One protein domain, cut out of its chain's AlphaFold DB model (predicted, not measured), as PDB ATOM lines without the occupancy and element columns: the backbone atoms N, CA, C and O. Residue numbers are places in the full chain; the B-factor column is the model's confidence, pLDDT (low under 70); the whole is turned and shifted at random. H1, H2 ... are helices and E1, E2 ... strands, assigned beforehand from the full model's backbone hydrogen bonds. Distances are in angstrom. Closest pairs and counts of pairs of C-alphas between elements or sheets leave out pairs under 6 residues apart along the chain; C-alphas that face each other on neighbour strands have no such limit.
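Overview. This is residues 36 to 183 of the 291 residues of an uncharacterized protein of viral metagenome (UniProt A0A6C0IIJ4). Two sheets lie partly face to face with their strands crossed, a small sandwich made of E3, E2, E1 and E7 on one side and E4, E5 and E6 on the other. H1 packs over E6 of the smaller sheet, H3 packs along E2 and E1 of the larger one, H2 packs beside E3, and H4 meets the first residues of H1. The printed part has 148 residues with four named helices and seven named strands, in the order H1 E1 E2 E3 H2 H3 E4 E5 H4 E6 E7. The larger sheet runs E3 E2 E1 E7 and is mixed, the smaller runs E4 E5 E6 and is antiparallel, and the class is mixed, helices and strands. The whole is compact, with a radius of gyration of the C-alphas of 15.6 A and spans of 44 by 34 by 30 A.

Arrangement. After H1, residues 38 to 52, come E1, residues 56 to 63, E2, residues 65 to 72, and E3, residues 87 to 89, a meander, each strand the antiparallel neighbour of the one before. E1 and E2 form a hairpin, with N 59 and O 69 within hydrogen-bond range at 2.8 A. E2 and E3 form another, with N 88 and O 66 at 2.8 A. The pairing is staggered: E2 pairs with E3 over residues 65 to 67 and with E1 over residues 67 to 72. H2, residues 93 to 105, and H3, residues 113 to 120, are on one face of the larger sheet, giving two layers, helices on one face of a sheet. The closest C-alphas of E3 and H2 are those of Trp 88 and Asp 95, 6.0 A apart. H3 runs along the strands at a height over the sheet of 8.2 A; its closest C-alphas to E2 are Tyr 120 and Gly 67, 5.5 A apart. E4, residues 124 to 128, and E5, residues 131 to 138, form a hairpin, with N 133 and O 125 at 2.8 A. H4, residues 152 to 159, and H1 only just touch, with 3 pairs of C-alphas within 8 A, about perpendicular at 79 degrees; the closest are those of Val 155 and Cys 39, 7.0 A apart. E6, residues 166 to 173, is antiparallel to E5, with N 132 and O 172 at 2.8 A. H1 lies over E6 at a height over the sheet of 8.0 A, with Ala 51 and Val 172 their closest C-alphas, 5.5 A apart. E7, residues 177 to 182, is parallel to E1, with N 180 and O 60 at 2.8 A. The sheets form a sandwich, two sheets face to face, with strands at 62 degrees; the closest C-alphas of E2 and E5 are those of Gln 68 and Met 137, 6.8 A apart. Every O i to N i+4 pair is within hydrogen-bond range in H1 and H3; in H2 it is 7 of 9, and in H4 1 of 4, beside 3 of 5 O i to N i+3 pairs.

Along the chain. H1 begins with C-alpha 38 at (56.408, -4.019, 17.364) and is 21.1 A long. E1 measures 23.0 A, E2 20.2 A and H2 18.6 A. E5, 20.3 A long, bends by 51 degrees at residue 135, and E6, 21.2 A long, bends by 53 degrees at residue 169. E7 ends with C-alpha 182 at (32.197, -17.202, -5.445).

Size, cuts and confidence. The two C-alphas farthest apart, those of Ser 77 and Ile 109, are 48.0 A from each other. The printed part has no cut. The links E2 to E3 and E5 to H4 are long. The mean pLDDT of the printed part is 75.4; 49 residues are under 70, among them residues 96 to 123 and 151 to 164.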
ATOM      1  N   PRO A  36      53.914  -3.595  22.664       46.72
ATOM      2  CA  PRO A  36      54.409  -4.973  22.583       46.72
ATOM      3  C   PRO A  36      54.262  -5.630  21.194       46.72
ATOM      4  O   PRO A  36      54.932  -6.620  20.920       46.72
ATOM      5  N   ASP A  37      53.465  -5.039  20.301       56.78
ATOM      6  CA  ASP A  37      53.186  -5.496  18.935       56.78
ATOM      7  C   ASP A  37      54.169  -4.953  17.878       56.78
ATOM      8  O   ASP A  37      53.865  -4.941  16.684       56.78
ATOM      9  N   TRP A  38      55.370  -4.516  18.283       63.09
ATOM     10  CA  TRP A  38      56.408  -4.019  17.364       63.09
ATOM     11  C   TRP A  38      56.649  -4.964  16.173       63.09
ATOM     12  O   TRP A  38      56.785  -4.509  15.040       63.09
ATOM     13  N   CYS A  39      56.627  -6.281  16.407       68.50
ATOM     14  CA  CYS A  39      56.806  -7.281  15.353       68.50
ATOM     15  C   CYS A  39      55.668  -7.251  14.316       68.50
ATOM     16  O   CYS A  39      55.929  -7.233  13.114       68.50
ATOM     17  N   ILE A  40      54.407  -7.167  14.761       71.81
ATOM     18  CA  ILE A  40      53.236  -7.063  13.873       71.81
ATOM     19  C   ILE A  40      53.319  -5.781  13.057       71.81
ATOM     20  O   ILE A  40      53.109  -5.803  11.847       71.81
ATOM     21  N   ARG A  41      53.710  -4.669  13.687       72.44
ATOM     22  CA  ARG A  41      53.868  -3.397  12.985       72.44
ATOM     23  C   ARG A  41      54.956  -3.457  11.912       72.44
ATOM     24  O   ARG A  41      54.787  -2.893  10.834       72.44
ATOM     25  N   GLU A  42      56.070  -4.134  12.176       73.88
ATOM     26  CA  GLU A  42      57.111  -4.339  11.166       73.88
ATOM     27  C   GLU A  42      56.639  -5.246  10.020       73.88
ATOM     28  O   GLU A  42      56.947  -4.961   8.860       73.88
ATOM     29  N   ILE A  43      55.849  -6.282  10.321       79.25
ATOM     30  CA  ILE A  43      55.203  -7.128   9.311       79.25
ATOM     31  C   ILE A  43      54.250  -6.285   8.452       79.25
ATOM     32  O   ILE A  43      54.359  -6.305   7.227       79.25
ATOM     33  N   GLU A  44      53.368  -5.485   9.058       83.12
ATOM     34  CA  GLU A  44      52.462  -4.574   8.345       83.12
ATOM     35  C   GLU A  44      53.225  -3.655   7.388       83.12
ATOM     36  O   GLU A  44      52.870  -3.543   6.214       83.12
ATOM     37  N   LEU A  45      54.307  -3.031   7.861       78.06
ATOM     38  CA  LEU A  45      55.140  -2.138   7.055       78.06
ATOM     39  C   LEU A  45      55.836  -2.882   5.906       78.06
ATOM     40  O   LEU A  45      55.919  -2.359   4.792       78.06
ATOM     41  N   ALA A  46      56.297  -4.113   6.140       81.12
ATOM     42  CA  ALA A  46      56.867  -4.951   5.091       81.12
ATOM     43  C   ALA A  46      55.825  -5.279   4.008       81.12
ATOM     44  O   ALA A  46      56.120  -5.141   2.816       81.12
ATOM     45  N   PHE A  47      54.595  -5.631   4.392       85.62
ATOM     46  CA  PHE A  47      53.492  -5.850   3.450       85.62
ATOM     47  C   PHE A  47      53.134  -4.574   2.676       85.62
ATOM     48  O   PHE A  47      52.981  -4.616   1.455       85.62
ATOM     49  N   GLN A  48      53.064  -3.419   3.338       86.38
ATOM     50  CA  GLN A  48      52.777  -2.134   2.687       86.38
ATOM     51  C   GLN A  48      53.844  -1.765   1.645       86.38
ATOM     52  O   GLN A  48      53.514  -1.351   0.529       86.38
ATOM     53  N   ALA A  49      55.125  -1.984   1.959       82.62
ATOM     54  CA  ALA A  49      56.220  -1.768   1.017       82.62
ATOM     55  C   ALA A  49      56.116  -2.683  -0.219       82.62
ATOM     56  O   ALA A  49      56.366  -2.236  -1.338       82.62
ATOM     57  N   HIS A  50      55.705  -3.942  -0.040       85.12
ATOM     58  CA  HIS A  50      55.464  -4.874  -1.148       85.12
ATOM     59  C   HIS A  50      54.246  -4.486  -1.986       85.12
ATOM     60  O   HIS A  50      54.298  -4.539  -3.214       85.12
ATOM     61  N   ALA A  51      53.165  -4.049  -1.344       85.69
ATOM     62  CA  ALA A  51      51.960  -3.615  -2.035       85.69
ATOM     63  C   ALA A  51      52.203  -2.368  -2.895       85.69
ATOM     64  O   ALA A  51      51.756  -2.320  -4.039       85.69
ATOM     65  N   ARG A  52      52.969  -1.389  -2.390       79.56
ATOM     66  CA  ARG A  52      53.391  -0.212  -3.172       79.56
ATOM     67  C   ARG A  52      54.110  -0.609  -4.460       79.56
ATOM     68  O   ARG A  52      53.914   0.027  -5.492       79.56
ATOM     69  N   ASP A  53      54.915  -1.659  -4.390       83.38
ATOM     70  CA  ASP A  53      55.718  -2.131  -5.513       83.38
ATOM     71  C   ASP A  53      54.928  -3.089  -6.434       83.38
ATOM     72  O   ASP A  53      55.484  -3.643  -7.380       83.38
ATOM     73  N   GLY A  54      53.621  -3.268  -6.189       83.94
ATOM     74  CA  GLY A  54      52.730  -4.098  -7.003       83.94
ATOM     75  C   GLY A  54      52.918  -5.601  -6.796       83.94
ATOM     76  O   GLY A  54      52.537  -6.386  -7.657       83.94
ATOM     77  N   LEU A  55      53.518  -6.002  -5.673       88.50
ATOM     78  CA  LEU A  55      53.883  -7.390  -5.377       88.50
ATOM     79  C   LEU A  55      52.860  -8.112  -4.499       88.50
ATOM     80  O   LEU A  55      53.066  -9.266  -4.140       88.50
ATOM     81  N   ILE A  56      51.772  -7.436  -4.134       91.12
ATOM     82  CA  ILE A  56      50.684  -8.020  -3.357       91.12
ATOM     83  C   ILE A  56      49.385  -7.888  -4.135       91.12
ATOM     84  O   ILE A  56      49.024  -6.800  -4.594       91.12
ATOM     85  N   HIS A  57      48.667  -9.003  -4.214       92.44
ATOM     86  CA  HIS A  57      47.303  -9.062  -4.709       92.44
ATOM     87  C   HIS A  57      46.402  -9.697  -3.658       92.44
ATOM     88  O   HIS A  57      46.709 -10.757  -3.115       92.44
ATOM     89  N   VAL A  58      45.282  -9.042  -3.379       92.50
ATOM     90  CA  VAL A  58      44.317  -9.454  -2.363       92.50
ATOM     91  C   VAL A  58      42.976  -9.672  -3.044       92.50
ATOM     92  O   VAL A  58      42.389  -8.738  -3.589       92.50
ATOM     93  N   GLN A  59      42.483 -10.906  -3.006       92.75
ATOM     94  CA  GLN A  59      41.127 -11.240  -3.424       92.75
ATOM     95  C   GLN A  59      40.273 -11.441  -2.178       92.75
ATOM     96  O   GLN A  59      40.488 -12.387  -1.424       92.75
ATOM     97  N   GLN A  60      39.314 -10.553  -1.958       89.94
ATOM     98  CA  GLN A  60      38.310 -10.689  -0.908       89.94
ATOM     99  C   GLN A  60      37.169 -11.545  -1.449       89.94
ATOM    100  O   GLN A  60      36.609 -11.225  -2.499       89.94
ATOM    101  N   LEU A  61      36.862 -12.645  -0.767       89.12
ATOM    102  CA  LEU A  61      35.891 -13.638  -1.217       89.12
ATOM    103  C   LEU A  61      34.565 -13.480  -0.466       89.12
ATOM    104  O   LEU A  61      34.560 -13.260   0.746       89.12
ATOM    105  N   SER A  62      33.456 -13.626  -1.189       86.81
ATOM    106  CA  SER A  62      32.099 -13.733  -0.639       86.81
ATOM    107  C   SER A  62      31.305 -14.859  -1.317       86.81
ATOM    108  O   SER A  62      31.719 -15.388  -2.352       86.81
ATOM    109  N   GLY A  63      30.155 -15.242  -0.752       85.56
ATOM    110  CA  GLY A  63      29.279 -16.281  -1.311       85.56
ATOM    111  C   GLY A  63      29.685 -17.692  -0.879       85.56
ATOM    112  O   GLY A  63      29.720 -17.986   0.310       85.56
ATOM    113  N   GLY A  64      29.998 -18.577  -1.829       83.75
ATOM    114  CA  GLY A  64      30.439 -19.960  -1.587       83.75
ATOM    115  C   GLY A  64      31.769 -20.086  -0.840       83.75
ATOM    116  O   GLY A  64      32.106 -21.153  -0.324       83.75
ATOM    117  N   ARG A  65      32.542 -19.003  -0.751       87.75
ATOM    118  CA  ARG A  65      33.717 -18.899   0.116       87.75
ATOM    119  C   ARG A  65      33.768 -17.519   0.742       87.75
ATOM    120  O   ARG A  65      33.435 -16.541   0.084       87.75
ATOM    121  N   VAL A  66      34.245 -17.450   1.975       85.75
ATOM    122  CA  VAL A  66      34.471 -16.201   2.712       85.75
ATOM    123  C   VAL A  66      35.916 -16.134   3.179       85.75
ATOM    124  O   VAL A  66      36.563 -17.167   3.345       85.75
ATOM    125  N   GLY A  67      36.444 -14.929   3.359       86.94
ATOM    126  CA  GLY A  67      37.850 -14.715   3.692       86.94
ATOM    127  C   GLY A  67      38.618 -14.062   2.557       86.94
ATOM    128  O   GLY A  67      38.079 -13.255   1.793       86.94
ATOM    129  N   GLN A  68      39.909 -14.366   2.472       89.81
ATOM    130  CA  GLN A  68      40.831 -13.674   1.585       89.81
ATOM    131  C   GLN A  68      41.845 -14.633   0.968       89.81
ATOM    132  O   GLN A  68      42.391 -15.502   1.639       89.81
ATOM    133  N   ARG A  69      42.166 -14.420  -0.308       92.38
ATOM    134  CA  ARG A  69      43.412 -14.916  -0.901       92.38
ATOM    135  C   ARG A  69      44.396 -13.774  -0.975       92.38
ATOM    136  O   ARG A  69      44.101 -12.745  -1.580       92.38
ATOM    137  N   VAL A  70      45.559 -13.968  -0.372       92.81
ATOM    138  CA  VAL A  70      46.647 -12.993  -0.383       92.81
ATOM    139  C   VAL A  70      47.798 -13.616  -1.145       92.81
ATOM    140  O   VAL A  70      48.453 -14.529  -0.649       92.81
ATOM    141  N   THR A  71      48.007 -13.153  -2.370       93.88
ATOM    142  CA  THR A  71      49.105 -13.592  -3.225       93.88
ATOM    143  C   THR A  71      50.262 -12.615  -3.090       93.88
ATOM    144  O   THR A  71      50.098 -11.419  -3.340       93.88
ATOM    145  N   VAL A  72      51.432 -13.133  -2.727       90.75
ATOM    146  CA  VAL A  72      52.677 -12.372  -2.617       90.75
ATOM    147  C   VAL A  72      53.633 -12.820  -3.718       90.75
ATOM    148  O   VAL A  72      53.913 -14.010  -3.890       90.75
ATOM    149  N   LEU A  73      54.106 -11.849  -4.491       88.38
ATOM    150  CA  LEU A  73      55.054 -12.014  -5.584       88.38
ATOM    151  C   LEU A  73      56.462 -11.670  -5.095       88.38
ATOM    152  O   LEU A  73      56.658 -10.677  -4.396       88.38
ATOM    153  N   SER A  74      57.455 -12.450  -5.515       82.31
ATOM    154  CA  SER A  74      58.855 -12.110  -5.261       82.31
ATOM    155  C   SER A  74      59.389 -11.110  -6.287       82.31
ATOM    156  O   SER A  74      59.032 -11.132  -7.468       82.31
ATOM    157  N   ARG A  75      60.318 -10.260  -5.839       76.81
ATOM    158  CA  ARG A  75      61.152  -9.412  -6.710       76.81
ATOM    159  C   ARG A  75      62.199 -10.221  -7.470       76.81
ATOM    160  O   ARG A  75      62.707  -9.766  -8.496       76.81
ATOM    161  N   VAL A  76      62.580 -11.376  -6.934       77.88
ATOM    162  CA  VAL A  76      63.632 -12.222  -7.479       77.88
ATOM    163  C   VAL A  76      63.007 -13.190  -8.473       77.88
ATOM    164  O   VAL A  76      62.189 -14.043  -8.133       77.88
ATOM    165  N   SER A  77      63.413 -13.064  -9.734       70.56
ATOM    166  CA  SER A  77      62.982 -13.980 -10.788       70.56
ATOM    167  C   SER A  77      63.349 -15.423 -10.430       70.56
ATOM    168  O   SER A  77      64.529 -15.741 -10.290       70.56
ATOM    169  N   GLY A  78      62.347 -16.301 -10.355       70.19
ATOM    170  CA  GLY A  78      62.513 -17.729 -10.065       70.19
ATOM    171  C   GLY A  78      62.095 -18.153  -8.655       70.19
ATOM    172  O   GLY A  78      61.981 -19.352  -8.415       70.19
ATOM    173  N   GLU A  79      61.821 -17.211  -7.750       79.44
ATOM    174  CA  GLU A  79      61.169 -17.528  -6.475       79.44
ATOM    175  C   GLU A  79      59.667 -17.810  -6.677       79.44
ATOM    176  O   GLU A  79      59.038 -17.222  -7.567       79.44
ATOM    177  N   PRO A  80      59.079 -18.738  -5.898       76.56
ATOM    178  CA  PRO A  80      57.690 -19.133  -6.069       76.56
ATOM    179  C   PRO A  80      56.732 -18.011  -5.661       76.56
ATOM    180  O   PRO A  80      56.956 -17.294  -4.686       76.56
ATOM    181  N   ILE A  81      55.618 -17.914  -6.387       85.50
ATOM    182  CA  ILE A  81      54.452 -17.133  -5.972       85.50
ATOM    183  C   ILE A  81      53.818 -17.840  -4.772       85.50
ATOM    184  O   ILE A  81      53.592 -19.050  -4.830       85.50
ATOM    185  N   GLN A  82      53.532 -17.099  -3.704       89.19
ATOM    186  CA  GLN A  82      52.983 -17.657  -2.466       89.19
ATOM    187  C   GLN A  82      51.561 -17.145  -2.230       89.19
ATOM    188  O   GLN A  82      51.304 -15.949  -2.355       89.19
ATOM    189  N   GLU A  83      50.642 -18.047  -1.884       92.44
ATOM    190  CA  GLU A  83      49.297 -17.716  -1.407       92.44
ATOM    191  C   GLU A  83      49.247 -17.975   0.098       92.44
ATOM    192  O   GLU A  83      49.446 -19.105   0.538       92.44
ATOM    193  N   ILE A  84      49.021 -16.918   0.874       90.69
ATOM    194  CA  ILE A  84      49.091 -16.945   2.344       90.69
ATOM    195  C   ILE A  84      47.804 -16.445   3.006       90.69
ATOM    196  O   ILE A  84      47.785 -16.220   4.207       90.69
ATOM    197  N   GLY A  85      46.746 -16.198   2.232       89.75
ATOM    198  CA  GLY A  85      45.470 -15.729   2.774       89.75
ATOM    199  C   GLY A  85      44.659 -16.863   3.396       89.75
ATOM    200  O   GLY A  85      44.730 -17.998   2.924       89.75
ATOM    201  N   GLN A  86      43.874 -16.549   4.426       87.31
ATOM    202  CA  GLN A  86      42.935 -17.488   5.033       87.31
ATOM    203  C   GLN A  86      41.530 -17.343   4.443       87.31
ATOM    204  O   GLN A  86      40.998 -16.236   4.312       87.31
ATOM    205  N   HIS A  87      40.901 -18.474   4.125       88.12
ATOM    206  CA  HIS A  87      39.529 -18.518   3.627       88.12
ATOM    207  C   HIS A  87      38.800 -19.801   4.044       88.12
ATOM    208  O   HIS A  87      39.418 -20.852   4.215       88.12
ATOM    209  N   TRP A  88      37.472 -19.746   4.081       84.88
ATOM    210  CA  TRP A  88      36.601 -20.851   4.481       84.88
ATOM    211  C   TRP A  88      35.517 -21.104   3.441       84.88
ATOM    212  O   TRP A  88      35.098 -20.190   2.724       84.88
ATOM    213  N   SER A  89      35.047 -22.346   3.363       85.88
ATOM    214  CA  SER A  89      33.894 -22.695   2.533       85.88
ATOM    215  C   SER A  89      32.617 -22.465   3.338       85.88
ATOM    216  O   SER A  89      32.435 -23.055   4.403       85.88
ATOM    217  N   THR A  90      31.709 -21.624   2.841       78.00
ATOM    218  CA  THR A  90      30.404 -21.438   3.497       78.00
ATOM    219  C   THR A  90      29.603 -22.733   3.437       78.00
ATOM    220  O   THR A  90      29.821 -23.565   2.557       78.00
ATOM    221  N   TYR A  91      28.719 -22.969   4.407       72.38
ATOM    222  CA  TYR A  91      27.924 -24.202   4.485       72.38
ATOM    223  C   TYR A  91      28.719 -25.520   4.561       72.38
ATOM    224  O   TYR A  91      28.136 -26.600   4.475       72.38
ATOM    225  N   ASN A  92      30.038 -25.466   4.762       78.56
ATOM    226  CA  ASN A  92      30.837 -26.640   5.080       78.56
ATOM    227  C   ASN A  92      30.780 -26.883   6.587       78.56
ATOM    228  O   ASN A  92      31.164 -26.023   7.369       78.56
ATOM    229  N   ARG A  93      30.343 -28.070   7.011       67.69
ATOM    230  CA  ARG A  93      30.141 -28.372   8.435       67.69
ATOM    231  C   ARG A  93      31.404 -28.218   9.296       67.69
ATOM    232  O   ARG A  93      31.275 -27.835  10.451       67.69
ATOM    233  N   ILE A  94      32.588 -28.532   8.769       73.44
ATOM    234  CA  ILE A  94      33.851 -28.428   9.518       73.44
ATOM    235  C   ILE A  94      34.237 -26.955   9.665       73.44
ATOM    236  O   ILE A  94      34.447 -26.488  10.784       73.44
ATOM    237  N   ASP A  95      34.245 -26.216   8.556       71.62
ATOM    238  CA  ASP A  95      34.578 -24.789   8.559       71.62
ATOM    239  C   ASP A  95      33.559 -23.990   9.383       71.62
ATOM    240  O   ASP A  95      33.936 -23.153  10.196       71.62
ATOM    241  N   MET A  96      32.267 -24.303   9.257       65.25
ATOM    242  CA  MET A  96      31.201 -23.679  10.042       65.25
ATOM    243  C   MET A  96      31.322 -23.958  11.540       65.25
ATOM    244  O   MET A  96      30.985 -23.085  12.327       65.25
ATOM    245  N   GLN A  97      31.798 -25.134  11.961       66.38
ATOM    246  CA  GLN A  97      32.013 -25.434  13.384       66.38
ATOM    247  C   GLN A  97      33.189 -24.651  13.972       66.38
ATOM    248  O   GLN A  97      33.079 -24.112  15.076       66.38
ATOM    249  N   LEU A  98      34.299 -24.562  13.233       67.06
ATOM    250  CA  LEU A  98      35.446 -23.728  13.609       67.06
ATOM    251  C   LEU A  98      35.013 -22.271  13.776       67.06
ATOM    252  O   LEU A  98      35.289 -21.631  14.785       67.06
ATOM    253  N   LEU A  99      34.241 -21.792  12.811       63.59
ATOM    254  CA  LEU A  99      33.753 -20.433  12.760       63.59
ATOM    255  C   LEU A  99      32.645 -20.124  13.797       63.59
ATOM    256  O   LEU A  99      32.630 -19.041  14.379       63.59
ATOM    257  N   GLN A 100      31.747 -21.068  14.098       61.47
ATOM    258  CA  GLN A 100      30.720 -20.942  15.148       61.47
ATOM    259  C   GLN A 100      31.345 -20.868  16.547       61.47
ATOM    260  O   GLN A 100      30.892 -20.101  17.395       61.47
ATOM    261  N   THR A 101      32.446 -21.591  16.771       62.16
ATOM    262  CA  THR A 101      33.226 -21.485  18.015       62.16
ATOM    263  C   THR A 101      33.705 -20.040  18.244       62.16
ATOM    264  O   THR A 101      33.827 -19.588  19.381       62.16
ATOM    265  N   TRP A 102      33.927 -19.271  17.173       60.91
ATOM    266  CA  TRP A 102      34.340 -17.866  17.251       60.91
ATOM    267  C   TRP A 102      33.160 -16.903  17.369       60.91
ATOM    268  O   TRP A 102      33.248 -15.907  18.090       60.91
ATOM    269  N   SER A 103      32.035 -17.200  16.711       56.00
ATOM    270  CA  SER A 103      30.821 -16.387  16.833       56.00
ATOM    271  C   SER A 103      30.311 -16.369  18.282       56.00
ATOM    272  O   SER A 103      29.908 -15.316  18.780       56.00
ATOM    273  N   GLU A 104      30.444 -17.489  19.002       57.00
ATOM    274  CA  GLU A 104      30.161 -17.604  20.439       57.00
ATOM    275  C   GLU A 104      31.052 -16.686  21.296       57.00
ATOM    276  O   GLU A 104      30.564 -16.077  22.250       57.00
ATOM    277  N   TYR A 105      32.317 -16.487  20.913       52.75
ATOM    278  CA  TYR A 105      33.236 -15.548  21.573       52.75
ATOM    279  C   TYR A 105      32.829 -14.075  21.364       52.75
ATOM    280  O   TYR A 105      33.083 -13.222  22.214       52.75
ATOM    281  N   THR A 106      32.153 -13.775  20.250       47.31
ATOM    282  CA  THR A 106      31.637 -12.432  19.911       47.31
ATOM    283  C   THR A 106      30.168 -12.213  20.300       47.31
ATOM    284  O   THR A 106      29.626 -11.128  20.089       47.31
ATOM    285  N   GLY A 107      29.514 -13.216  20.900       48.31
ATOM    286  CA  GLY A 107      28.156 -13.112  21.439       48.31
ATOM    287  C   GLY A 107      27.015 -13.240  20.422       48.31
ATOM    288  O   GLY A 107      25.898 -12.828  20.734       48.31
ATOM    289  N   THR A 108      27.250 -13.807  19.232       49.97
ATOM    290  CA  THR A 108      26.217 -13.932  18.183       49.97
ATOM    291  C   THR A 108      26.044 -15.390  17.734       49.97
ATOM    292  O   THR A 108      27.017 -16.078  17.438       49.97
ATOM    293  N   ILE A 109      24.796 -15.880  17.719       51.09
ATOM    294  CA  ILE A 109      24.500 -17.329  17.758       51.09
ATOM    295  C   ILE A 109      24.239 -17.956  16.374       51.09
ATOM    296  O   ILE A 109      24.503 -19.139  16.215       51.09
ATOM    297  N   ASN A 110      23.781 -17.207  15.359       59.75
ATOM    298  CA  ASN A 110      23.502 -17.755  14.020       59.75
ATOM    299  C   ASN A 110      23.887 -16.752  12.927       59.75
ATOM    300  O   ASN A 110      23.215 -15.735  12.781       59.75
ATOM    301  N   TRP A 111      24.951 -17.029  12.176       54.88
ATOM    302  CA  TRP A 111      25.434 -16.163  11.096       54.88
ATOM    303  C   TRP A 111      25.029 -16.705   9.724       54.88
ATOM    304  O   TRP A 111      25.230 -17.884   9.419       54.88
ATOM    305  N   THR A 112      24.465 -15.829   8.902       62.78
ATOM    306  CA  THR A 112      24.198 -16.022   7.472       62.78
ATOM    307  C   THR A 112      25.461 -15.781   6.637       62.78
ATOM    308  O   THR A 112      26.436 -15.226   7.137       62.78
ATOM    309  N   ASP A 113      25.464 -16.153   5.350       60.78
ATOM    310  CA  ASP A 113      26.568 -15.826   4.419       60.78
ATOM    311  C   ASP A 113      26.945 -14.340   4.433       60.78
ATOM    312  O   ASP A 113      28.115 -13.986   4.268       60.78
ATOM    313  N   GLU A 114      25.948 -13.472   4.612       67.00
ATOM    314  CA  GLU A 114      26.125 -12.024   4.684       67.00
ATOM    315  C   GLU A 114      26.866 -11.637   5.965       67.00
ATOM    316  O   GLU A 114      27.812 -10.854   5.899       67.00
ATOM    317  N   ASP A 115      26.527 -12.256   7.099       66.94
ATOM    318  CA  ASP A 115      27.222 -12.053   8.374       66.94
ATOM    319  C   ASP A 115      28.672 -12.559   8.297       66.94
ATOM    320  O   ASP A 115      29.605 -11.857   8.692       66.94
ATOM    321  N   TRP A 116      28.893 -13.736   7.701       65.81
ATOM    322  CA  TRP A 116      30.236 -14.276   7.460       65.81
ATOM    323  C   TRP A 116      31.074 -13.352   6.571       65.81
ATOM    324  O   TRP A 116      32.226 -13.051   6.890       65.81
ATOM    325  N   SER A 117      30.491 -12.864   5.476       66.25
ATOM    326  CA  SER A 117      31.152 -11.941   4.546       66.25
ATOM    327  C   SER A 117      31.423 -10.575   5.181       66.25
ATOM    328  O   SER A 117      32.424  -9.935   4.865       66.25
ATOM    329  N   TYR A 118      30.559 -10.127   6.087       68.94
ATOM    330  CA  TYR A 118      30.710  -8.866   6.804       68.94
ATOM    331  C   TYR A 118      31.833  -8.925   7.848       68.94
ATOM    332  O   TYR A 118      32.660  -8.017   7.931       68.94
ATOM    333  N   HIS A 119      31.890 -10.001   8.628       63.44
ATOM    334  CA  HIS A 119      32.818 -10.125   9.751       63.44
ATOM    335  C   HIS A 119      34.185 -10.702   9.371       63.44
ATOM    336  O   HIS A 119      35.201 -10.266   9.912       63.44
ATOM    337  N   TYR A 120      34.214 -11.661   8.445       63.44
ATOM    338  CA  TYR A 120      35.428 -12.359   8.013       63.44
ATOM    339  C   TYR A 120      35.714 -12.187   6.520       63.44
ATOM    340  O   TYR A 120      36.639 -12.797   6.002       63.44
ATOM    341  N   GLY A 121      34.934 -11.378   5.803       63.59
ATOM    342  CA  GLY A 121      35.203 -11.029   4.411       63.59
ATOM    343  C   GLY A 121      35.871  -9.660   4.263       63.59
ATOM    344  O   GLY A 121      36.982  -9.414   4.741       63.59
ATOM    345  N   ALA A 122      35.236  -8.784   3.489       62.34
ATOM    346  CA  ALA A 122      35.845  -7.573   2.954       62.34
ATOM    347  C   ALA A 122      35.944  -6.440   3.989       62.34
ATOM    348  O   ALA A 122      35.101  -5.548   4.031       62.34
ATOM    349  N   TRP A 123      37.023  -6.407   4.774       69.75
ATOM    350  CA  TRP A 123      37.396  -5.187   5.493       69.75
ATOM    351  C   TRP A 123      38.253  -4.308   4.578       69.75
ATOM    352  O   TRP A 123      39.447  -4.556   4.388       69.75
ATOM    353  N   LYS A 124      37.607  -3.328   3.943       79.94
ATOM    354  CA  LYS A 124      38.238  -2.353   3.051       79.94
ATOM    355  C   LYS A 124      37.667  -0.963   3.312       79.94
ATOM    356  O   LYS A 124      36.482  -0.726   3.100       79.94
ATOM    357  N   GLU A 125      38.528  -0.040   3.713       79.31
ATOM    358  CA  GLU A 125      38.223   1.380   3.865       79.31
ATOM    359  C   GLU A 125      38.972   2.162   2.778       79.31
ATOM    360  O   GLU A 125      40.202   2.141   2.713       79.31
ATOM    361  N   GLU A 126      38.245   2.833   1.884       80.00
ATOM    362  CA  GLU A 126      38.860   3.693   0.867       80.00
ATOM    363  C   GLU A 126      39.344   4.992   1.524       80.00
ATOM    364  O   GLU A 126      38.541   5.807   1.976       80.00
ATOM    365  N   LEU A 127      40.662   5.209   1.548       74.56
ATOM    366  CA  LEU A 127      41.272   6.396   2.164       74.56
ATOM    367  C   LEU A 127      41.324   7.603   1.209       74.56
ATOM    368  O   LEU A 127      41.731   8.699   1.597       74.56
ATOM    369  N   GLY A 128      40.937   7.407  -0.054       69.31
ATOM    370  CA  GLY A 128      41.138   8.375  -1.129       69.31
ATOM    371  C   GLY A 128      42.541   8.295  -1.744       69.31
ATOM    372  O   GLY A 128      43.383   7.495  -1.340       69.31
ATOM    373  N   ASN A 129      42.789   9.100  -2.784       76.44
ATOM    374  CA  ASN A 129      44.069   9.153  -3.516       76.44
ATOM    375  C   ASN A 129      44.555   7.806  -4.096       76.44
ATOM    376  O   ASN A 129      45.743   7.649  -4.365       76.44
ATOM    377  N   GLY A 130      43.648   6.848  -4.307       80.75
ATOM    378  CA  GLY A 130      43.972   5.529  -4.856       80.75
ATOM    379  C   GLY A 130      44.565   4.539  -3.849       80.75
ATOM    380  O   GLY A 130      45.207   3.584  -4.281       80.75
ATOM    381  N   TYR A 131      44.364   4.754  -2.544       82.12
ATOM    382  CA  TYR A 131      44.760   3.824  -1.485       82.12
ATOM    383  C   TYR A 131      43.555   3.316  -0.690       82.12
ATOM    384  O   TYR A 131      42.580   4.038  -0.465       82.12
ATOM    385  N   SER A 132      43.676   2.094  -0.185       83.62
ATOM    386  CA  SER A 132      42.710   1.476   0.716       83.62
ATOM    387  C   SER A 132      43.407   0.934   1.960       83.62
ATOM    388  O   SER A 132      44.469   0.314   1.866       83.62
ATOM    389  N   LYS A 133      42.789   1.129   3.126       82.69
ATOM    390  CA  LYS A 133      43.144   0.418   4.352       82.69
ATOM    391  C   LYS A 133      42.408  -0.919   4.350       82.69
ATOM    392  O   LYS A 133      41.188  -0.948   4.196       82.69
ATOM    393  N   ILE A 134      43.135  -2.018   4.495       83.75
ATOM    394  CA  ILE A 134      42.572  -3.367   4.552       83.75
ATOM    395  C   ILE A 134      43.121  -4.132   5.751       83.75
ATOM    396  O   ILE A 134      44.231  -3.871   6.214       83.75
ATOM    397  N   ARG A 135      42.351  -5.109   6.224       83.88
ATOM    398  CA  ARG A 135      42.793  -6.082   7.216       83.88
ATOM    399  C   ARG A 135      43.073  -7.376   6.480       83.88
ATOM    400  O   ARG A 135      42.166  -7.897   5.834       83.88
ATOM    401  N   LEU A 136      44.307  -7.855   6.544       86.31
ATOM    402  CA  LEU A 136      44.704  -9.133   5.972       86.31
ATOM    403  C   LEU A 136      44.627 -10.226   7.025       86.31
ATOM    404  O   LEU A 136      45.067 -10.021   8.152       86.31
ATOM    405  N   MET A 137      44.101 -11.383   6.642       84.56
ATOM    406  CA  MET A 137      44.131 -12.601   7.452       84.56
ATOM    407  C   MET A 137      45.134 -13.554   6.818       84.56
ATOM    408  O   MET A 137      44.833 -14.140   5.775       84.56
ATOM    409  N   ILE A 138      46.331 -13.661   7.397       86.12
ATOM    410  CA  ILE A 138      47.411 -14.469   6.823       86.12
ATOM    411  C   ILE A 138      47.699 -15.716   7.653       86.12
ATOM    412  O   ILE A 138      47.756 -15.654   8.874       86.12
ATOM    413  N   THR A 139      47.867 -16.856   6.995       85.31
ATOM    414  CA  THR A 139      48.084 -18.159   7.647       85.31
ATOM    415  C   THR A 139      49.539 -18.365   8.068       85.31
ATOM    416  O   THR A 139      49.819 -18.992   9.090       85.31
ATOM    417  N   ASP A 140      50.477 -17.803   7.306       81.75
ATOM    418  CA  ASP A 140      51.911 -17.795   7.597       81.75
ATOM    419  C   ASP A 140      52.551 -16.533   6.994       81.75
ATOM    420  O   ASP A 140      51.989 -15.867   6.117       81.75
ATOM    421  N   LEU A 141      53.753 -16.207   7.462       84.56
ATOM    422  CA  LEU A 141      54.595 -15.196   6.837       84.56
ATOM    423  C   LEU A 141      55.163 -15.725   5.509       84.56
ATOM    424  O   LEU A 141      55.550 -16.897   5.439       84.56
ATOM    425  N   PRO A 142      55.285 -14.875   4.469       84.81
ATOM    426  CA  PRO A 142      55.920 -15.269   3.217       84.81
ATOM    427  C   PRO A 142      57.330 -15.814   3.455       84.81
ATOM    428  O   PRO A 142      58.120 -15.219   4.184       84.81
ATOM    429  N   GLN A 143      57.693 -16.906   2.785       82.19
ATOM    430  CA  GLN A 143      59.058 -17.439   2.780       82.19
ATOM    431  C   GLN A 143      59.944 -16.642   1.811       82.19
ATOM    432  O   GLN A 143      60.453 -17.186   0.835       82.19
ATOM    433  N   LEU A 144      60.044 -15.331   2.027       79.31
ATOM    434  CA  LEU A 144      60.905 -14.426   1.266       79.31
ATOM    435  C   LEU A 144      61.943 -13.817   2.208       79.31
ATOM    436  O   LEU A 144      61.696 -13.658   3.405       79.31
ATOM    437  N   ARG A 145      63.097 -13.438   1.659       75.00
ATOM    438  CA  ARG A 145      64.268 -12.996   2.431       75.00
ATOM    439  C   ARG A 145      63.976 -11.835   3.387       75.00
ATOM    440  O   ARG A 145      64.500 -11.778   4.493       75.00
ATOM    441  N   GLU A 146      63.146 -10.898   2.957       71.94
ATOM    442  CA  GLU A 146      62.647  -9.755   3.728       71.94
ATOM    443  C   GLU A 146      61.781 -10.128   4.941       71.94
ATOM    444  O   GLU A 146      61.664  -9.315   5.857       71.94
ATOM    445  N   PHE A 147      61.201 -11.330   4.966       75.31
ATOM    446  CA  PHE A 147      60.376 -11.827   6.066       75.31
ATOM    447  C   PHE A 147      61.108 -12.850   6.954       75.31
ATOM    448  O   PHE A 147      60.625 -13.166   8.038       75.31
ATOM    449  N   GLU A 148      62.297 -13.324   6.557       73.81
ATOM    450  CA  GLU A 148      63.105 -14.297   7.319       73.81
ATOM    451  C   GLU A 148      63.510 -13.800   8.716       73.81
ATOM    452  O   GLU A 148      63.781 -14.605   9.606       73.81
ATOM    453  N   SER A 149      63.582 -12.479   8.918       66.38
ATOM    454  CA  SER A 149      63.984 -11.882  10.196       66.38
ATOM    455  C   SER A 149      62.875 -11.831  11.246       66.38
ATOM    456  O   SER A 149      63.170 -11.516  12.399       66.38
ATOM    457  N   PHE A 150      61.621 -12.100  10.875       71.19
ATOM    458  CA  PHE A 150      60.507 -12.108  11.818       71.19
ATOM    459  C   PHE A 150      60.483 -13.447  12.568       71.19
ATOM    460  O   PHE A 150      60.200 -14.496  11.986       71.19
ATOM    461  N   ASP A 151      60.819 -13.428  13.863       61.03
ATOM    462  CA  ASP A 151      60.786 -14.632  14.697       61.03
ATOM    463  C   ASP A 151      59.334 -15.073  14.915       61.03
ATOM    464  O   ASP A 151      58.543 -14.400  15.580       61.03
ATOM    465  N   ARG A 152      58.995 -16.235  14.347       57.59
ATOM    466  CA  ARG A 152      57.658 -16.833  14.388       57.59
ATOM    467  C   ARG A 152      57.137 -16.973  15.823       57.59
ATOM    468  O   ARG A 152      55.949 -16.778  16.048       57.59
ATOM    469  N   ARG A 153      57.988 -17.270  16.814       51.44
ATOM    470  CA  ARG A 153      57.515 -17.598  18.175       51.44
ATOM    471  C   ARG A 153      56.836 -16.439  18.901       51.44
ATOM    472  O   ARG A 153      55.819 -16.663  19.536       51.44
ATOM    473  N   THR A 154      57.351 -15.216  18.796       55.00
ATOM    474  CA  THR A 154      56.774 -14.066  19.522       55.00
ATOM    475  C   THR A 154      55.433 -13.622  18.938       55.00
ATOM    476  O   THR A 154      54.618 -13.039  19.640       55.00
ATOM    477  N   VAL A 155      55.209 -13.912  17.658       55.19
ATOM    478  CA  VAL A 155      54.030 -13.483  16.904       55.19
ATOM    479  C   VAL A 155      52.834 -14.398  17.164       55.19
ATOM    480  O   VAL A 155      51.736 -13.906  17.388       55.19
ATOM    481  N   TYR A 156      53.029 -15.721  17.184       56.03
ATOM    482  CA  TYR A 156      51.919 -16.668  17.363       56.03
ATOM    483  C   TYR A 156      51.340 -16.667  18.787       56.03
ATOM    484  O   TYR A 156      50.123 -16.754  18.926       56.03
ATOM    485  N   ASP A 157      52.168 -16.466  19.821       53.66
ATOM    486  CA  ASP A 157      51.724 -16.439  21.228       53.66
ATOM    487  C   ASP A 157      50.703 -15.307  21.519       53.66
ATOM    488  O   ASP A 157      49.937 -15.376  22.479       53.66
ATOM    489  N   GLN A 158      50.662 -14.249  20.698       52.88
ATOM    490  CA  GLN A 158      49.715 -13.129  20.842       52.88
ATOM    491  C   GLN A 158      48.333 -13.415  20.234       52.88
ATOM    492  O   GLN A 158      47.360 -12.722  20.542       52.88
ATOM    493  N   TYR A 159      48.232 -14.450  19.400       57.38
ATOM    494  CA  TYR A 159      47.025 -14.799  18.658       57.38
ATOM    495  C   TYR A 159      46.498 -16.191  19.010       57.38
ATOM    496  O   TYR A 159      45.731 -16.755  18.240       57.38
ATOM    497  N   ASP A 160      46.791 -16.699  20.211       53.59
ATOM    498  CA  ASP A 160      46.183 -17.928  20.755       53.59
ATOM    499  C   ASP A 160      44.636 -17.913  20.709       53.59
ATOM    500  O   ASP A 160      43.993 -18.962  20.705       53.59
ATOM    501  N   ASN A 161      44.023 -16.724  20.639       49.28
ATOM    502  CA  ASN A 161      42.575 -16.545  20.484       49.28
ATOM    503  C   ASN A 161      42.066 -16.712  19.032       49.28
ATOM    504  O   ASN A 161      40.856 -16.797  18.831       49.28
ATOM    505  N   PHE A 162      42.952 -16.747  18.031       55.38
ATOM    506  CA  PHE A 162      42.642 -16.917  16.607       55.38
ATOM    507  C   PHE A 162      43.367 -18.157  16.064       55.38
ATOM    508  O   PHE A 162      44.490 -18.053  15.565       55.38
ATOM    509  N   PRO A 163      42.758 -19.350  16.148       54.72
ATOM    510  CA  PRO A 163      43.373 -20.533  15.576       54.72
ATOM    511  C   PRO A 163      43.410 -20.387  14.047       54.72
ATOM    512  O   PRO A 163      42.387 -20.166  13.408       54.72
ATOM    513  N   ASP A 164      44.605 -20.502  13.474       65.12
ATOM    514  CA  ASP A 164      44.883 -20.640  12.036       65.12
ATOM    515  C   ASP A 164      45.078 -19.362  11.195       65.12
ATOM    516  O   ASP A 164      45.297 -19.480   9.987       65.12
ATOM    517  N   PHE A 165      45.084 -18.150  11.771       74.31
ATOM    518  CA  PHE A 165      45.554 -16.959  11.041       74.31
ATOM    519  C   PHE A 165      46.005 -15.799  11.942       74.31
ATOM    520  O   PHE A 165      45.550 -15.635  13.070       74.31
ATOM    521  N   MET A 166      46.855 -14.938  11.388       78.06
ATOM    522  CA  MET A 166      47.286 -13.671  11.965       78.06
ATOM    523  C   MET A 166      46.589 -12.497  11.252       78.06
ATOM    524  O   MET A 166      46.767 -12.330  10.038       78.06
ATOM    525  N   PRO A 167      45.806 -11.668  11.967       77.69
ATOM    526  CA  PRO A 167      45.252 -10.437  11.418       77.69
ATOM    527  C   PRO A 167      46.296  -9.309  11.415       77.69
ATOM    528  O   PRO A 167      46.855  -8.987  12.459       77.69
ATOM    529  N   ILE A 168      46.503  -8.656  10.270       80.69
ATOM    530  CA  ILE A 168      47.356  -7.457  10.140       80.69
ATOM    531  C   ILE A 168      46.610  -6.328   9.418       80.69
ATOM    532  O   ILE A 168      45.785  -6.599   8.543       80.69
ATOM    533  N   GLU A 169      46.886  -5.062   9.737       83.31
ATOM    534  CA  GLU A 169      46.276  -3.910   9.060       83.31
ATOM    535  C   GLU A 169      47.270  -3.204   8.130       83.31
ATOM    536  O   GLU A 169      48.310  -2.688   8.536       83.31
ATOM    537  N   VAL A 170      46.941  -3.136   6.839       84.88
ATOM    538  CA  VAL A 170      47.837  -2.580   5.819       84.88
ATOM    539  C   VAL A 170      47.146  -1.535   4.956       84.88
ATOM    540  O   VAL A 170      45.960  -1.633   4.647       84.88
ATOM    541  N   ILE A 171      47.911  -0.524   4.548       85.19
ATOM    542  CA  ILE A 171      47.494   0.464   3.554       85.19
ATOM    543  C   ILE A 171      48.115   0.079   2.216       85.19
ATOM    544  O   ILE A 171      49.335   0.029   2.073       85.19
ATOM    545  N   VAL A 172      47.274  -0.202   1.227       85.62
ATOM    546  CA  VAL A 172      47.706  -0.682  -0.091       85.62
ATOM    547  C   VAL A 172      47.088   0.164  -1.201       85.62
ATOM    548  O   VAL A 172      46.034   0.765  -0.990       85.62
ATOM    549  N   PRO A 173      47.702   0.229  -2.393       88.69
ATOM    550  CA  PRO A 173      47.031   0.770  -3.569       88.69
ATOM    551  C   PRO A 173      45.684   0.067  -3.811       88.69
ATOM    552  O   PRO A 173      45.605  -1.161  -3.749       88.69
ATOM    553  N   SER A 174      44.615   0.814  -4.102       86.25
ATOM    554  CA  SER A 174      43.257   0.251  -4.220       86.25
ATOM    555  C   SER A 174      43.149  -0.818  -5.319       86.25
ATOM    556  O   SER A 174      42.287  -1.688  -5.242       86.25
ATOM    557  N   ASN A 175      44.028  -0.785  -6.330       88.12
ATOM    558  CA  ASN A 175      44.098  -1.774  -7.413       88.12
ATOM    559  C   ASN A 175      44.730  -3.115  -6.994       88.12
ATOM    560  O   ASN A 175      44.612  -4.088  -7.736       88.12
ATOM    561  N   CYS A 176      45.385  -3.188  -5.833       88.19
ATOM    562  CA  CYS A 176      45.858  -4.448  -5.261       88.19
ATOM    563  C   CYS A 176      44.707  -5.302  -4.715       88.19
ATOM    564  O   CYS A 176      44.906  -6.494  -4.493       88.19
ATOM    565  N   VAL A 177      43.529  -4.710  -4.489       89.62
ATOM    566  CA  VAL A 177      42.406  -5.352  -3.801       89.62
ATOM    567  C   VAL A 177      41.224  -5.493  -4.743       89.62
ATOM    568  O   VAL A 177      40.721  -4.506  -5.280       89.62
ATOM    569  N   VAL A 178      40.741  -6.721  -4.896       91.19
ATOM    570  CA  VAL A 178      39.541  -7.030  -5.674       91.19
ATOM    571  C   VAL A 178      38.563  -7.838  -4.836       91.19
ATOM    572  O   VAL A 178      38.968  -8.689  -4.047       91.19
ATOM    573  N   SER A 179      37.273  -7.584  -5.021       88.81
ATOM    574  CA  SER A 179      36.201  -8.363  -4.399       88.81
ATOM    575  C   SER A 179      35.636  -9.338  -5.423       88.81
ATOM    576  O   SER A 179      35.356  -8.954  -6.561       88.81
ATOM    577  N   VAL A 180      35.500 -10.601  -5.032       89.81
ATOM    578  CA  VAL A 180      35.052 -11.691  -5.898       89.81
ATOM    579  C   VAL A 180      33.958 -12.471  -5.185       89.81
ATOM    580  O   VAL A 180      34.188 -13.050  -4.126       89.81
ATOM    581  N   GLU A 181      32.782 -12.527  -5.801       87.94
ATOM    582  CA  GLU A 181      31.701 -13.402  -5.359       87.94
ATOM    583  C   GLU A 181      31.900 -14.800  -5.956       87.94
ATOM    584  O   GLU A 181      31.957 -14.984  -7.175       87.94
ATOM    585  N   VAL A 182      32.051 -15.794  -5.085       88.12
ATOM    586  CA  VAL A 182      32.197 -17.202  -5.445       88.12
ATOM    587  C   VAL A 182      30.800 -17.829  -5.472       88.12
ATOM    588  O   VAL A 182      30.091 -17.749  -4.471       88.12
ATOM    589  N   PRO A 183      30.375 -18.474  -6.573       84.50
ATOM    590  CA  PRO A 183      29.080 -19.142  -6.607       84.50
ATOM    591  C   PRO A 183      29.046 -20.310  -5.615       84.50
ATOM    592  O   PRO A 183      30.042 -21.013  -5.435       84.50
TER     593      PRO A 183